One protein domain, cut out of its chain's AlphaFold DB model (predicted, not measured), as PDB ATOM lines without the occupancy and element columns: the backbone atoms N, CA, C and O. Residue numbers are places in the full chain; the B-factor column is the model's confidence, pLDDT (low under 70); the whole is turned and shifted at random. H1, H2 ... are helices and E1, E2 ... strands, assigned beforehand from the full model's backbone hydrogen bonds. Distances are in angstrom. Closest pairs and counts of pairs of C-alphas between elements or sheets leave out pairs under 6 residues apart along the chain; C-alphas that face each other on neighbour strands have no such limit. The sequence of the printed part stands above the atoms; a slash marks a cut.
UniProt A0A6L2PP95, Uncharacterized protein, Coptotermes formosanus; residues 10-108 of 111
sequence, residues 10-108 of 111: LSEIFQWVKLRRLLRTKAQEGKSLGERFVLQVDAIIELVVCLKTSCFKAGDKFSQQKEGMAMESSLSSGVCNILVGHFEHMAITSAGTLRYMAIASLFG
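This is residues 10 to 108 of the 111 residues of an uncharacterized protein of Coptotermes formosanus (UniProt A0A6L2PP95). A two-strand hairpin, E1 and E2, lies at one end of a flat, outstretched model, and the far part of one long helix, H4, makes the arm at the other end. Between them H1 and H3 stand side by side, running opposite ways and about perpendicular to H4, with the short H2 in the turn at their ends away from H4; residues 57 to 62 and 87 to 108 stick out. The printed part has 99 residues, with four named helices and two named strands in the order H1, H2, H3, E1, E2, H4; the sheet's order is E1 - E2, antiparallel, and the class is mostly helix. It is loose, with a radius of gyration of the C-alphas of 18.2 A and spans of 67 by 36 by 18 A.

Look first at E1, residues 55 to 58, and E2, residues 61 to 64, an antiparallel hairpin with 151 degrees between their directions. N 56 and O 63 are within hydrogen-bond range at 2.8 A, as are N 58 and O 61 at 2.9 A. Next find H3, residues 41 to 52; with residues 41 to 45 alone it touches H1, residues 16 to 29, at a shallow tilt of 24 degrees, opposite ways, and their closest C-alphas are those of Ile 45 and Arg 20, 6.5 A. With residues 48 to 51 alone, H3 only just touches residues 75 to 76 of H4, residues 74 to 106, through 3 pairs of C-alphas within 8 A, the closest those of Val 48 and Leu 75 at 7.3 A; their lines are about perpendicular at 78 degrees. H1 and H4 are close but not clearly touching, Leu 19 to Leu 83 being their closest C-alphas at 7.0 A. H2, residues 33 to 36, touches no helix. In H1 each O i to N i+4 pair is within hydrogen-bond range, in H3 6 of 8 and in H4 28 of 29 are, and H2 is too short for such a pair.

Find C-alpha 55 at (-22.688, 19.224, -35.089), where E1 begins; E1 is 10.0 A long and E2 10.1 A. H3 measures 17.2 A, H1 20.0 A and H2 5.2 A. From C-alpha 74 at (-18.427, 14.316, -48.841), H4 runs 48.5 A to C-alpha 106 at (22.709, -10.371, -41.896).

The C-alphas of Asp 60 and Gly 108, 67.4 A apart, are the two farthest apart. The printed part has no cut and no long link. Its mean pLDDT is 73.1; look for values under 70 at residues 12 to 13, 30 to 39 and 96 to 108.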
ATOM      1  N   LEU A  10     -11.730   7.231 -38.984       74.31
ATOM      2  CA  LEU A  10     -12.046   8.653 -38.866       74.31
ATOM      3  C   LEU A  10     -12.485   9.057 -37.455       74.31
ATOM      4  O   LEU A  10     -12.343  10.223 -37.100       74.31
ATOM      5  N   SER A  11     -13.000   8.129 -36.650       73.44
ATOM      6  CA  SER A  11     -13.480   8.396 -35.291       73.44
ATOM      7  C   SER A  11     -12.379   8.282 -34.231       73.44
ATOM      8  O   SER A  11     -12.354   9.095 -33.315       73.44
ATOM      9  N   GLU A  12     -11.449   7.334 -34.374       68.81
ATOM     10  CA  GLU A  12     -10.468   6.981 -33.332       68.81
ATOM     11  C   GLU A  12      -9.008   7.181 -33.765       68.81
ATOM     12  O   GLU A  12      -8.166   7.594 -32.972       68.81
ATOM     13  N   ILE A  13      -8.688   6.926 -35.038       65.44
ATOM     14  CA  ILE A  13      -7.300   6.966 -35.546       65.44
ATOM     15  C   ILE A  13      -6.941   8.357 -36.102       65.44
ATOM     16  O   ILE A  13      -5.776   8.670 -36.371       65.44
ATOM     17  N   PHE A  14      -7.931   9.233 -36.260       71.38
ATOM     18  CA  PHE A  14      -7.771  10.524 -36.910       71.38
ATOM     19  C   PHE A  14      -6.807  11.463 -36.169       71.38
ATOM     20  O   PHE A  14      -7.068  11.938 -35.064       71.38
ATOM     21  N   GLN A  15      -5.708  11.829 -36.837       76.50
ATOM     22  CA  GLN A  15      -4.712  12.762 -36.311       76.50
ATOM     23  C   GLN A  15      -4.734  14.092 -37.070       76.50
ATOM     24  O   GLN A  15      -4.021  14.278 -38.060       76.50
ATOM     25  N   TRP A  16      -5.500  15.054 -36.548       75.94
ATOM     26  CA  TRP A  16      -5.664  16.392 -37.136       75.94
ATOM     27  C   TRP A  16      -4.336  17.088 -37.477       75.94
ATOM     28  O   TRP A  16      -4.151  17.610 -38.576       75.94
ATOM     29  N   VAL A  17      -3.380  17.068 -36.543       80.62
ATOM     30  CA  VAL A  17      -2.070  17.718 -36.721       80.62
ATOM     31  C   VAL A  17      -1.294  17.084 -37.878       80.62
ATOM     32  O   VAL A  17      -0.689  17.797 -38.683       80.62
ATOM     33  N   LYS A  18      -1.347  15.751 -37.997       80.25
ATOM     34  CA  LYS A  18      -0.664  15.005 -39.056       80.25
ATOM     35  C   LYS A  18      -1.292  15.285 -40.418       80.25
ATOM     36  O   LYS A  18      -0.560  15.568 -41.364       80.25
ATOM     37  N   LEU A  19      -2.623  15.297 -40.499       80.00
ATOM     38  CA  LEU A  19      -3.344  15.650 -41.721       80.00
ATOM     39  C   LEU A  19      -2.992  17.063 -42.198       80.00
ATOM     40  O   LEU A  19      -2.649  17.248 -43.363       80.00
ATOM     41  N   ARG A  20      -3.017  18.054 -41.298       80.94
ATOM     42  CA  ARG A  20      -2.684  19.445 -41.641       80.94
ATOM     43  C   ARG A  20      -1.277  19.562 -42.224       80.94
ATOM     44  O   ARG A  20      -1.075  20.261 -43.214       80.94
ATOM     45  N   ARG A  21      -0.302  18.870 -41.625       83.62
ATOM     46  CA  ARG A  21       1.073  18.827 -42.136       83.62
ATOM     47  C   ARG A  21       1.130  18.164 -43.512       83.62
ATOM     48  O   ARG A  21       1.742  18.723 -44.413       83.62
ATOM     49  N   LEU A  22       0.461  17.025 -43.679       81.44
ATOM     50  CA  LEU A  22       0.437  16.280 -44.933       81.44
ATOM     51  C   LEU A  22      -0.175  17.091 -46.082       81.44
ATOM     52  O   LEU A  22       0.413  17.142 -47.157       81.44
ATOM     53  N   LEU A  23      -1.313  17.754 -45.852       79.75
ATOM     54  CA  LEU A  23      -1.963  18.606 -46.852       79.75
ATOM     55  C   LEU A  23      -1.039  19.742 -47.299       79.75
ATOM     56  O   LEU A  23      -0.920  19.995 -48.494       79.75
ATOM     57  N   ARG A  24      -0.321  20.376 -46.362       81.06
ATOM     58  CA  ARG A  24       0.678  21.406 -46.691       81.06
ATOM     59  C   ARG A  24       1.845  20.851 -47.493       81.06
ATOM     60  O   ARG A  24       2.218  21.448 -48.496       81.06
ATOM     61  N   THR A  25       2.396  19.711 -47.085       81.44
ATOM     62  CA  THR A  25       3.497  19.061 -47.803       81.44
ATOM     63  C   THR A  25       3.075  18.669 -49.218       81.44
ATOM     64  O   THR A  25       3.747  19.035 -50.175       81.44
ATOM     65  N   LYS A  26       1.914  18.023 -49.378       75.44
ATOM     66  CA  LYS A  26       1.371  17.654 -50.692       75.44
ATOM     67  C   LYS A  26       1.101  18.870 -51.570       75.44
ATOM     68  O   LYS A  26       1.383  18.828 -52.764       75.44
ATOM     69  N   ALA A  27       0.616  19.959 -50.980       72.44
ATOM     70  CA  ALA A  27       0.422  21.211 -51.691       72.44
ATOM     71  C   ALA A  27       1.720  21.850 -52.195       72.44
ATOM     72  O   ALA A  27       1.730  22.421 -53.280       72.44
ATOM     73  N   GLN A  28       2.807  21.734 -51.432       72.38
ATOM     74  CA  GLN A  28       4.130  22.235 -51.816       72.38
ATOM     75  C   GLN A  28       4.827  21.330 -52.847       72.38
ATOM     76  O   GLN A  28       5.542  21.828 -53.713       72.38
ATOM     77  N   GLU A  29       4.610  20.012 -52.783       71.19
ATOM     78  CA  GLU A  29       5.130  19.034 -53.755       71.19
ATOM     79  C   GLU A  29       4.491  19.202 -55.144       71.19
ATOM     80  O   GLU A  29       5.136  18.996 -56.175       71.19
ATOM     81  N   GLY A  30       3.217  19.600 -55.194       62.06
ATOM     82  CA  GLY A  30       2.517  19.868 -56.442       62.06
ATOM     83  C   GLY A  30       2.830  21.259 -56.987       62.06
ATOM     84  O   GLY A  30       2.098  22.199 -56.690       62.06
ATOM     85  N   LYS A  31       3.815  21.379 -57.891       53.69
ATOM     86  CA  LYS A  31       4.108  22.613 -58.666       53.69
ATOM     87  C   LYS A  31       2.899  23.230 -59.413       53.69
ATOM     88  O   LYS A  31       3.039  24.313 -59.953       53.69
ATOM     89  N   SER A  32       1.733  22.574 -59.440       53.09
ATOM     90  CA  SER A  32       0.506  23.012 -60.130       53.09
ATOM     91  C   SER A  32      -0.752  23.029 -59.247       53.09
ATOM     92  O   SER A  32      -1.849  23.259 -59.752       53.09
ATOM     93  N   LEU A  33      -0.653  22.781 -57.932       48.03
ATOM     94  CA  LEU A  33      -1.854  22.744 -57.079       48.03
ATOM     95  C   LEU A  33      -2.521  24.122 -56.952       48.03
ATOM     96  O   LEU A  33      -3.745  24.194 -56.988       48.03
ATOM     97  N   GLY A  34      -1.729  25.198 -56.924       49.62
ATOM     98  CA  GLY A  34      -2.234  26.576 -56.988       49.62
ATOM     99  C   GLY A  34      -2.854  26.970 -58.336       49.62
ATOM    100  O   GLY A  34      -3.579  27.954 -58.393       49.62
ATOM    101  N   GLU A  35      -2.608  26.204 -59.404       50.66
ATOM    102  CA  GLU A  35      -3.188  26.431 -60.739       50.66
ATOM    103  C   GLU A  35      -4.426  25.557 -61.001       50.66
ATOM    104  O   GLU A  35      -5.256  25.890 -61.843       50.66
ATOM    105  N   ARG A  36      -4.569  24.428 -60.289       50.22
ATOM    106  CA  ARG A  36      -5.662  23.454 -60.480       50.22
ATOM    107  C   ARG A  36      -6.808  23.594 -59.484       50.22
ATOM    108  O   ARG A  36      -7.900  23.105 -59.760       50.22
ATOM    109  N   PHE A  37      -6.575  24.222 -58.335       52.84
ATOM    110  CA  PHE A  37      -7.589  24.399 -57.301       52.84
ATOM    111  C   PHE A  37      -7.846  25.882 -57.056       52.84
ATOM    112  O   PHE A  37      -6.930  26.653 -56.801       52.84
ATOM    113  N   VAL A  38      -9.125  26.261 -57.085       58.12
ATOM    114  CA  VAL A  38      -9.594  27.627 -56.787       58.12
ATOM    115  C   VAL A  38      -9.303  28.022 -55.329       58.12
ATOM    116  O   VAL A  38      -9.216  29.202 -55.004       58.12
ATOM    117  N   LEU A  39      -9.139  27.040 -54.437       59.28
ATOM    118  CA  LEU A  39      -8.950  27.256 -53.007       59.28
ATOM    119  C   LEU A  39      -7.480  27.118 -52.607       59.28
ATOM    120  O   LEU A  39      -6.833  26.114 -52.905       59.28
ATOM    121  N   GLN A  40      -6.980  28.105 -51.859       70.12
ATOM    122  CA  GLN A  40      -5.669  28.016 -51.225       70.12
ATOM    123  C   GLN A  40      -5.625  26.876 -50.201       70.12
ATOM    124  O   GLN A  40      -6.628  26.511 -49.591       70.12
ATOM    125  N   VAL A  41      -4.429  26.339 -49.970       70.56
ATOM    126  CA  VAL A  41      -4.173  25.215 -49.052       70.56
ATOM    127  C   VAL A  41      -4.725  25.474 -47.655       70.56
ATOM    128  O   VAL A  41      -5.316  24.582 -47.054       70.56
ATOM    129  N   ASP A  42      -4.558  26.693 -47.143       73.69
ATOM    130  CA  ASP A  42      -5.083  27.058 -45.830       73.69
ATOM    131  C   ASP A  42      -6.621  27.097 -45.819       73.69
ATOM    132  O   ASP A  42      -7.213  26.643 -44.846       73.69
ATOM    133  N   ALA A  43      -7.275  27.485 -46.920       72.00
ATOM    134  CA  ALA A  43      -8.735  27.403 -47.048       72.00
ATOM    135  C   ALA A  43      -9.232  25.948 -47.115       72.00
ATOM    136  O   ALA A  43     -10.250  25.608 -46.518       72.00
ATOM    137  N   ILE A  44      -8.491  25.055 -47.783       72.94
ATOM    138  CA  ILE A  44      -8.778  23.611 -47.758       72.94
ATOM    139  C   ILE A  44      -8.646  23.085 -46.327       72.94
ATOM    140  O   ILE A  44      -9.521  22.364 -45.859       72.94
ATOM    141  N   ILE A  45      -7.586  23.469 -45.609       75.81
ATOM    142  CA  ILE A  45      -7.384  23.090 -44.206       75.81
ATOM    143  C   ILE A  45      -8.541  23.586 -43.335       75.81
ATOM    144  O   ILE A  45      -9.033  22.813 -42.518       75.81
ATOM    145  N   GLU A  46      -8.999  24.825 -43.512       78.38
ATOM    146  CA  GLU A  46     -10.160  25.358 -42.788       78.38
ATOM    147  C   GLU A  46     -11.445  24.585 -43.095       78.38
ATOM    148  O   GLU A  46     -12.175  24.235 -42.169       78.38
ATOM    149  N   LEU A  47     -11.683  24.206 -44.353       73.69
ATOM    150  CA  LEU A  47     -12.817  23.347 -44.707       73.69
ATOM    151  C   LEU A  47     -12.751  21.984 -44.010       73.69
ATOM    152  O   LEU A  47     -13.783  21.443 -43.614       73.69
ATOM    153  N   VAL A  48     -11.553  21.432 -43.796       75.88
ATOM    154  CA  VAL A  48     -11.421  20.190 -43.023       75.88
ATOM    155  C   VAL A  48     -11.652  20.420 -41.517       75.88
ATOM    156  O   VAL A  48     -12.114  19.509 -40.832       75.88
ATOM    157  N   VAL A  49     -11.426  21.626 -40.975       75.62
ATOM    158  CA  VAL A  49     -11.761  21.941 -39.565       75.62
ATOM    159  C   VAL A  49     -13.257  21.768 -39.313       75.62
ATOM    160  O   VAL A  49     -13.631  21.227 -38.270       75.62
ATOM    161  N   CYS A  50     -14.107  22.128 -40.283       75.56
ATOM    162  CA  CYS A  50     -15.559  21.942 -40.191       75.56
ATOM    163  C   CYS A  50     -15.960  20.483 -39.904       75.56
ATOM    164  O   CYS A  50     -17.001  20.224 -39.301       75.56
ATOM    165  N   LEU A  51     -15.112  19.529 -40.288       73.62
ATOM    166  CA  LEU A  51     -15.345  18.094 -40.130       73.62
ATOM    167  C   LEU A  51     -14.964  17.586 -38.745       73.62
ATOM    168  O   LEU A  51     -15.466  16.551 -38.315       73.62
ATOM    169  N   LYS A  52     -14.106  18.322 -38.035       74.38
ATOM    170  CA  LYS A  52     -13.774  18.067 -36.631       74.38
ATOM    171  C   LYS A  52     -14.807  18.677 -35.687       74.38
ATOM    172  O   LYS A  52     -15.109  18.093 -34.656       74.38
ATOM    173  N   THR A  53     -15.343  19.848 -36.022       74.12
ATOM    174  CA  THR A  53     -16.316  20.567 -35.180       74.12
ATOM    175  C   THR A  53     -17.761  20.314 -35.596       74.12
ATOM    176  O   THR A  53     -18.634  21.122 -35.284       74.12
ATOM    177  N   SER A  54     -18.016  19.227 -36.328       77.31
ATOM    178  CA  SER A  54     -19.336  18.920 -36.868       77.31
ATOM    179  C   SER A  54     -20.370  18.754 -35.755       77.31
ATOM    180  O   SER A  54     -20.143  18.071 -34.755       77.31
ATOM    181  N   CYS A  55     -21.526  19.381 -35.949       80.44
ATOM    182  CA  CYS A  55     -22.688  19.224 -35.089       80.44
ATOM    183  C   CYS A  55     -23.706  18.325 -35.788       80.44
ATOM    184  O   CYS A  55     -23.918  18.442 -36.993       80.44
ATOM    185  N   PHE A  56     -24.362  17.461 -35.029       82.81
ATOM    186  CA  PHE A  56     -25.410  16.578 -35.523       82.81
ATOM    187  C   PHE A  56     -26.648  16.698 -34.639       82.81
ATOM    188  O   PHE A  56     -26.560  16.885 -33.423       82.81
ATOM    189  N   LYS A  57     -27.817  16.616 -35.276       84.06
ATOM    190  CA  LYS A  57     -29.114  16.623 -34.606       84.06
ATOM    191  C   LYS A  57     -29.663  15.201 -34.602       84.06
ATOM    192  O   LYS A  57     -29.833  14.608 -35.662       84.06
ATOM    193  N   ALA A  58     -29.948  14.670 -33.419       82.50
ATOM    194  CA  ALA A  58     -30.605  13.380 -33.239       82.50
ATOM    195  C   ALA A  58     -31.907  13.600 -32.459       82.50
ATOM    196  O   ALA A  58     -31.880  13.994 -31.291       82.50
ATOM    197  N   GLY A  59     -33.054  13.403 -33.120       88.50
ATOM    198  CA  GLY A  59     -34.342  13.859 -32.585       88.50
ATOM    199  C   GLY A  59     -34.309  15.372 -32.352       88.50
ATOM    200  O   GLY A  59     -33.909  16.108 -33.245       88.50
ATOM    201  N   ASP A  60     -34.641  15.835 -31.147       92.00
ATOM    202  CA  ASP A  60     -34.591  17.262 -30.775       92.00
ATOM    203  C   ASP A  60     -33.278  17.707 -30.113       92.00
ATOM    204  O   ASP A  60     -33.142  18.861 -29.706       92.00
ATOM    205  N   LYS A  61     -32.286  16.817 -30.010       89.06
ATOM    206  CA  LYS A  61     -31.007  17.131 -29.365       89.06
ATOM    207  C   LYS A  61     -29.936  17.466 -30.391       89.06
ATOM    208  O   LYS A  61     -29.685  16.694 -31.313       89.06
ATOM    209  N   PHE A  62     -29.273  18.597 -30.171       88.94
ATOM    210  CA  PHE A  62     -28.039  18.958 -30.855       88.94
ATOM    211  C   PHE A  62     -26.839  18.453 -30.064       88.94
ATOM    212  O   PHE A  62     -26.715  18.708 -28.866       88.94
ATOM    213  N   SER A  63     -25.947  17.769 -30.765       84.56
ATOM    214  CA  SER A  63     -24.703  17.232 -30.236       84.56
ATOM    215  C   SER A  63     -23.546  17.702 -31.106       84.56
ATOM    216  O   SER A  63     -23.695  17.865 -32.315       84.56
ATOM    217  N   GLN A  64     -22.385  17.911 -30.496       85.00
ATOM    218  CA  GLN A  64     -21.156  18.237 -31.209       85.00
ATOM    219  C   GLN A  64     -20.203  17.050 -31.154       85.00
ATOM    220  O   GLN A  64     -20.008  16.444 -30.095       85.00
ATOM    221  N   GLN A  65     -19.579  16.747 -32.288       79.88
ATOM    222  CA  GLN A  65     -18.491  15.792 -32.351       79.88
ATOM    223  C   GLN A  65     -17.277  16.349 -31.604       79.88
ATOM    224  O   GLN A  65     -16.767  17.419 -31.929       79.88
ATOM    225  N   LYS A  66     -16.837  15.630 -30.569       78.25
ATOM    226  CA  LYS A  66     -15.656  16.003 -29.774       78.25
ATOM    227  C   LYS A  66     -14.384  15.319 -30.260       78.25
ATOM    228  O   LYS A  66     -13.300  15.885 -30.134       78.25
ATOM    229  N   GLU A  67     -14.527  14.124 -30.824       77.50
ATOM    230  CA  GLU A  67     -13.419  13.269 -31.232       77.50
ATOM    231  C   GLU A  67     -13.603  12.761 -32.658       77.50
ATOM    232  O   GLU A  67     -14.725  12.570 -33.139       77.50
ATOM    233  N   GLY A  68     -12.472  12.571 -33.335       79.12
ATOM    234  CA  GLY A  68     -12.441  12.146 -34.722       79.12
ATOM    235  C   GLY A  68     -12.982  13.190 -35.696       79.12
ATOM    236  O   GLY A  68     -12.760  14.395 -35.549       79.12
ATOM    237  N   MET A  69     -13.653  12.692 -36.725       81.00
ATOM    238  CA  MET A  69     -14.138  13.446 -37.867       81.00
ATOM    239  C   MET A  69     -15.509  12.921 -38.304       81.00
ATOM    240  O   MET A  69     -15.797  11.731 -38.139       81.00
ATOM    241  N   ALA A  70     -16.362  13.786 -38.852       80.31
ATOM    242  CA  ALA A  70     -17.680  13.379 -39.333       80.31
ATOM    243  C   ALA A  70     -17.532  12.296 -40.406       80.31
ATOM    244  O   ALA A  70     -16.788  12.493 -41.360       80.31
ATOM    245  N   MET A  71     -18.204  11.152 -40.274       76.38
ATOM    246  CA  MET A  71     -17.986  10.012 -41.181       76.38
ATOM    247  C   MET A  71     -18.774  10.109 -42.494       76.38
ATOM    248  O   MET A  71     -18.360   9.532 -43.493       76.38
ATOM    249  N   GLU A  72     -19.859  10.883 -42.525       75.75
ATOM    250  CA  GLU A  72     -20.797  10.928 -43.661       75.75
ATOM    251  C   GLU A  72     -20.698  12.202 -44.508       75.75
ATOM    252  O   GLU A  72     -21.528  12.444 -45.382       75.75
ATOM    253  N   SER A  73     -19.686  13.043 -44.283       78.88
ATOM    254  CA  SER A  73     -19.490  14.193 -45.165       78.88
ATOM    255  C   SER A  73     -18.804  13.770 -46.468       78.88
ATOM    256  O   SER A  73     -17.920  12.909 -46.485       78.88
ATOM    257  N   SER A  74     -19.122  14.464 -47.558       76.38
ATOM    258  CA  SER A  74     -18.427  14.316 -48.841       76.38
ATOM    259  C   SER A  74     -16.928  14.627 -48.763       76.38
ATOM    260  O   SER A  74     -16.145  14.104 -49.550       76.38
ATOM    261  N   LEU A  75     -16.503  15.449 -47.802       77.81
ATOM    262  CA  LEU A  75     -15.095  15.771 -47.575       77.81
ATOM    263  C   LEU A  75     -14.360  14.660 -46.807       77.81
ATOM    264  O   LEU A  75     -13.140  14.527 -46.911       77.81
ATOM    265  N   SER A  76     -15.092  13.846 -46.049       79.75
ATOM    266  CA  SER A  76     -14.541  12.803 -45.181       79.75
ATOM    267  C   SER A  76     -13.918  11.668 -45.979       79.75
ATOM    268  O   SER A  76     -12.848  11.182 -45.621       79.75
ATOM    269  N   SER A  77     -14.528  11.306 -47.110       80.31
ATOM    270  CA  SER A  77     -13.980  10.316 -48.042       80.31
ATOM    271  C   SER A  77     -12.667  10.792 -48.673       80.31
ATOM    272  O   SER A  77     -11.680  10.057 -48.678       80.31
ATOM    273  N   GLY A  78     -12.614  12.048 -49.127       79.44
ATOM    274  CA  GLY A  78     -11.402  12.641 -49.699       79.44
ATOM    275  C   GLY A  78     -10.246  12.682 -48.698       79.44
ATOM    276  O   GLY A  78      -9.120  12.304 -49.019       79.44
ATOM    277  N   VAL A  79     -10.533  13.074 -47.459       78.81
ATOM    278  CA  VAL A  79      -9.544  13.111 -46.373       78.81
ATOM    279  C   VAL A  79      -9.079  11.713 -45.974       78.81
ATOM    280  O   VAL A  79      -7.880  11.509 -45.768       78.81
ATOM    281  N   CYS A  80      -9.997  10.747 -45.905       81.06
ATOM    282  CA  CYS A  80      -9.670   9.353 -45.622       81.06
ATOM    283  C   CYS A  80      -8.686   8.802 -46.662       81.06
ATOM    284  O   CYS A  80      -7.622   8.310 -46.295       81.06
ATOM    285  N   ASN A  81      -8.972   8.996 -47.952       82.69
ATOM    286  CA  ASN A  81      -8.117   8.527 -49.045       82.69
ATOM    287  C   ASN A  81      -6.702   9.115 -48.977       82.69
ATOM    288  O   ASN A  81      -5.718   8.404 -49.173       82.69
ATOM    289  N   ILE A  82      -6.585  10.406 -48.659       81.00
ATOM    290  CA  ILE A  82      -5.290  11.078 -48.500       81.00
ATOM    291  C   ILE A  82      -4.483  10.461 -47.345       81.00
ATOM    292  O   ILE A  82      -3.279  10.225 -47.481       81.00
ATOM    293  N   LEU A  83      -5.129  10.202 -46.205       79.06
ATOM    294  CA  LEU A  83      -4.471   9.618 -45.036       79.06
ATOM    295  C   LEU A  83      -4.085   8.156 -45.262       79.06
ATOM    296  O   LEU A  83      -2.953   7.785 -44.953       79.06
ATOM    297  N   VAL A  84      -4.989   7.345 -45.813       82.12
ATOM    298  CA  VAL A  84      -4.725   5.938 -46.141       82.12
ATOM    299  C   VAL A  84      -3.573   5.843 -47.134       82.12
ATOM    300  O   VAL A  84      -2.594   5.170 -46.832       82.12
ATOM    301  N   GLY A  85      -3.591   6.614 -48.226       83.06
ATOM    302  CA  GLY A  85      -2.490   6.620 -49.194       83.06
ATOM    303  C   GLY A  85      -1.145   7.033 -48.581       83.06
ATOM    304  O   GLY A  85      -0.094   6.502 -48.942       83.06
ATOM    305  N   HIS A  86      -1.147   7.940 -47.597       82.31
ATOM    306  CA  HIS A  86       0.066   8.254 -46.840       82.31
ATOM    307  C   HIS A  86       0.545   7.082 -45.972       82.31
ATOM    308  O   HIS A  86       1.744   6.796 -45.949       82.31
ATOM    309  N   PHE A  87      -0.361   6.406 -45.262       81.19
ATOM    310  CA  PHE A  87      -0.019   5.240 -44.450       81.19
ATOM    311  C   PHE A  87       0.448   4.056 -45.300       81.19
ATOM    312  O   PHE A  87       1.412   3.396 -44.922       81.19
ATOM    313  N   GLU A  88      -0.155   3.829 -46.464       83.12
ATOM    314  CA  GLU A  88       0.287   2.828 -47.438       83.12
ATOM    315  C   GLU A  88       1.696   3.135 -47.941       83.12
ATOM    316  O   GLU A  88       2.573   2.272 -47.894       83.12
ATOM    317  N   HIS A  89       1.958   4.383 -48.342       83.31
ATOM    318  CA  HIS A  89       3.296   4.797 -48.757       83.31
ATOM    319  C   HIS A  89       4.318   4.603 -47.631       83.31
ATOM    320  O   HIS A  89       5.418   4.099 -47.872       83.31
ATOM    321  N   MET A  90       3.966   4.976 -46.395       80.81
ATOM    322  CA  MET A  90       4.802   4.705 -45.225       80.81
ATOM    323  C   MET A  90       5.063   3.206 -45.068       80.81
ATOM    324  O   MET A  90       6.218   2.818 -44.958       80.81
ATOM    325  N   ALA A  91       4.027   2.368 -45.102       77.75
ATOM    326  CA  ALA A  91       4.149   0.924 -44.932       77.75
ATOM    327  C   ALA A  91       5.054   0.295 -46.003       77.75
ATOM    328  O   ALA A  91       5.941  -0.490 -45.669       77.75
ATOM    329  N   ILE A  92       4.892   0.685 -47.271       80.00
ATOM    330  CA  ILE A  92       5.722   0.217 -48.390       80.00
ATOM    331  C   ILE A  92       7.179   0.657 -48.205       80.00
ATOM    332  O   ILE A  92       8.093  -0.166 -48.290       80.00
ATOM    333  N   THR A  93       7.402   1.941 -47.909       80.50
ATOM    334  CA  THR A  93       8.756   2.488 -47.722       80.50
ATOM    335  C   THR A  93       9.447   1.824 -46.534       80.50
ATOM    336  O   THR A  93      10.579   1.358 -46.650       80.50
ATOM    337  N   SER A  94       8.745   1.708 -45.406       77.31
ATOM    338  CA  SER A  94       9.250   1.069 -44.195       77.31
ATOM    339  C   SER A  94       9.507  -0.421 -44.392       77.31
ATOM    340  O   SER A  94      10.500  -0.912 -43.873       77.31
ATOM    341  N   ALA A  95       8.691  -1.146 -45.163       73.44
ATOM    342  CA  ALA A  95       8.968  -2.543 -45.499       73.44
ATOM    343  C   ALA A  95      10.265  -2.685 -46.315       73.44
ATOM    344  O   ALA A  95      11.056  -3.594 -46.055       73.44
ATOM    345  N   GLY A  96      10.514  -1.767 -47.253       64.38
ATOM    346  CA  GLY A  96      11.778  -1.681 -47.987       64.38
ATOM    347  C   GLY A  96      12.967  -1.406 -47.065       64.38
ATOM    348  O   GLY A  96      13.956  -2.134 -47.107       64.38
ATOM    349  N   THR A  97      12.848  -0.419 -46.173       61.00
ATOM    350  CA  THR A  97      13.896  -0.068 -45.201       61.00
ATOM    351  C   THR A  97      14.149  -1.179 -44.184       61.00
ATOM    352  O   THR A  97      15.301  -1.492 -43.918       61.00
ATOM    353  N   LEU A  98      13.108  -1.822 -43.649       59.56
ATOM    354  CA  LEU A  98      13.235  -2.933 -42.702       59.56
ATOM    355  C   LEU A  98      13.870  -4.158 -43.358       59.56
ATOM    356  O   LEU A  98      14.719  -4.795 -42.744       59.56
ATOM    357  N   ARG A  99      13.525  -4.464 -44.617       58.66
ATOM    358  CA  ARG A  99      14.225  -5.502 -45.389       58.66
ATOM    359  C   ARG A  99      15.686  -5.140 -45.616       58.66
ATOM    360  O   ARG A  99      16.540  -5.996 -45.437       58.66
ATOM    361  N   TYR A 100      15.976  -3.891 -45.969       58.12
ATOM    362  CA  TYR A 100      17.347  -3.428 -46.173       58.12
ATOM    363  C   TYR A 100      18.166  -3.479 -44.878       58.12
ATOM    364  O   TYR A 100      19.299  -3.937 -44.893       58.12
ATOM    365  N   MET A 101      17.580  -3.082 -43.745       55.72
ATOM    366  CA  MET A 101      18.198  -3.174 -42.421       55.72
ATOM    367  C   MET A 101      18.396  -4.627 -41.981       55.72
ATOM    368  O   MET A 101      19.462  -4.956 -41.474       55.72
ATOM    369  N   ALA A 102      17.423  -5.509 -42.219       53.59
ATOM    370  CA  ALA A 102      17.550  -6.937 -41.931       53.59
ATOM    371  C   ALA A 102      18.661  -7.582 -42.776       53.59
ATOM    372  O   ALA A 102      19.502  -8.300 -42.244       53.59
ATOM    373  N   ILE A 103      18.725  -7.264 -44.072       56.25
ATOM    374  CA  ILE A 103      19.799  -7.695 -44.974       56.25
ATOM    375  C   ILE A 103      21.149  -7.131 -44.507       56.25
ATOM    376  O   ILE A 103      22.090  -7.894 -44.324       56.25
ATOM    377  N   ALA A 104      21.249  -5.832 -44.226       54.56
ATOM    378  CA  ALA A 104      22.474  -5.209 -43.725       54.56
ATOM    379  C   ALA A 104      22.932  -5.804 -42.379       54.56
ATOM    380  O   ALA A 104      24.128  -5.958 -42.158       54.56
ATOM    381  N   SER A 105      21.996  -6.201 -41.509       53.69
ATOM    382  CA  SER A 105      22.300  -6.896 -40.252       53.69
ATOM    383  C   SER A 105      22.740  -8.353 -40.447       53.69
ATOM    384  O   SER A 105      23.539  -8.852 -39.662       53.69
ATOM    385  N   LEU A 106      22.272  -9.022 -41.509       53.88
ATOM    386  CA  LEU A 106      22.709 -10.371 -41.896       53.88
ATOM    387  C   LEU A 106      24.091 -10.363 -42.567       53.88
ATOM    388  O   LEU A 106      24.818 -11.348 -42.473       53.88
ATOM    389  N   PHE A 107      24.468  -9.253 -43.208       56.53
ATOM    390  CA  PHE A 107      25.779  -9.042 -43.832       56.53
ATOM    391  C   PHE A 107      26.733  -8.185 -42.979       56.53
ATOM    392  O   PHE A 107      27.706  -7.637 -43.497       56.53
ATOM    393  N   GLY A 108      26.484  -8.068 -41.671       48.81
ATOM    394  CA  GLY A 108      27.323  -7.306 -40.745       48.81
ATOM    395  C   GLY A 108      28.708  -7.922 -40.515       48.81
ATOM    396  O   GLY A 108      28.901  -8.613 -39.519       48.81
TER     397      GLY A 108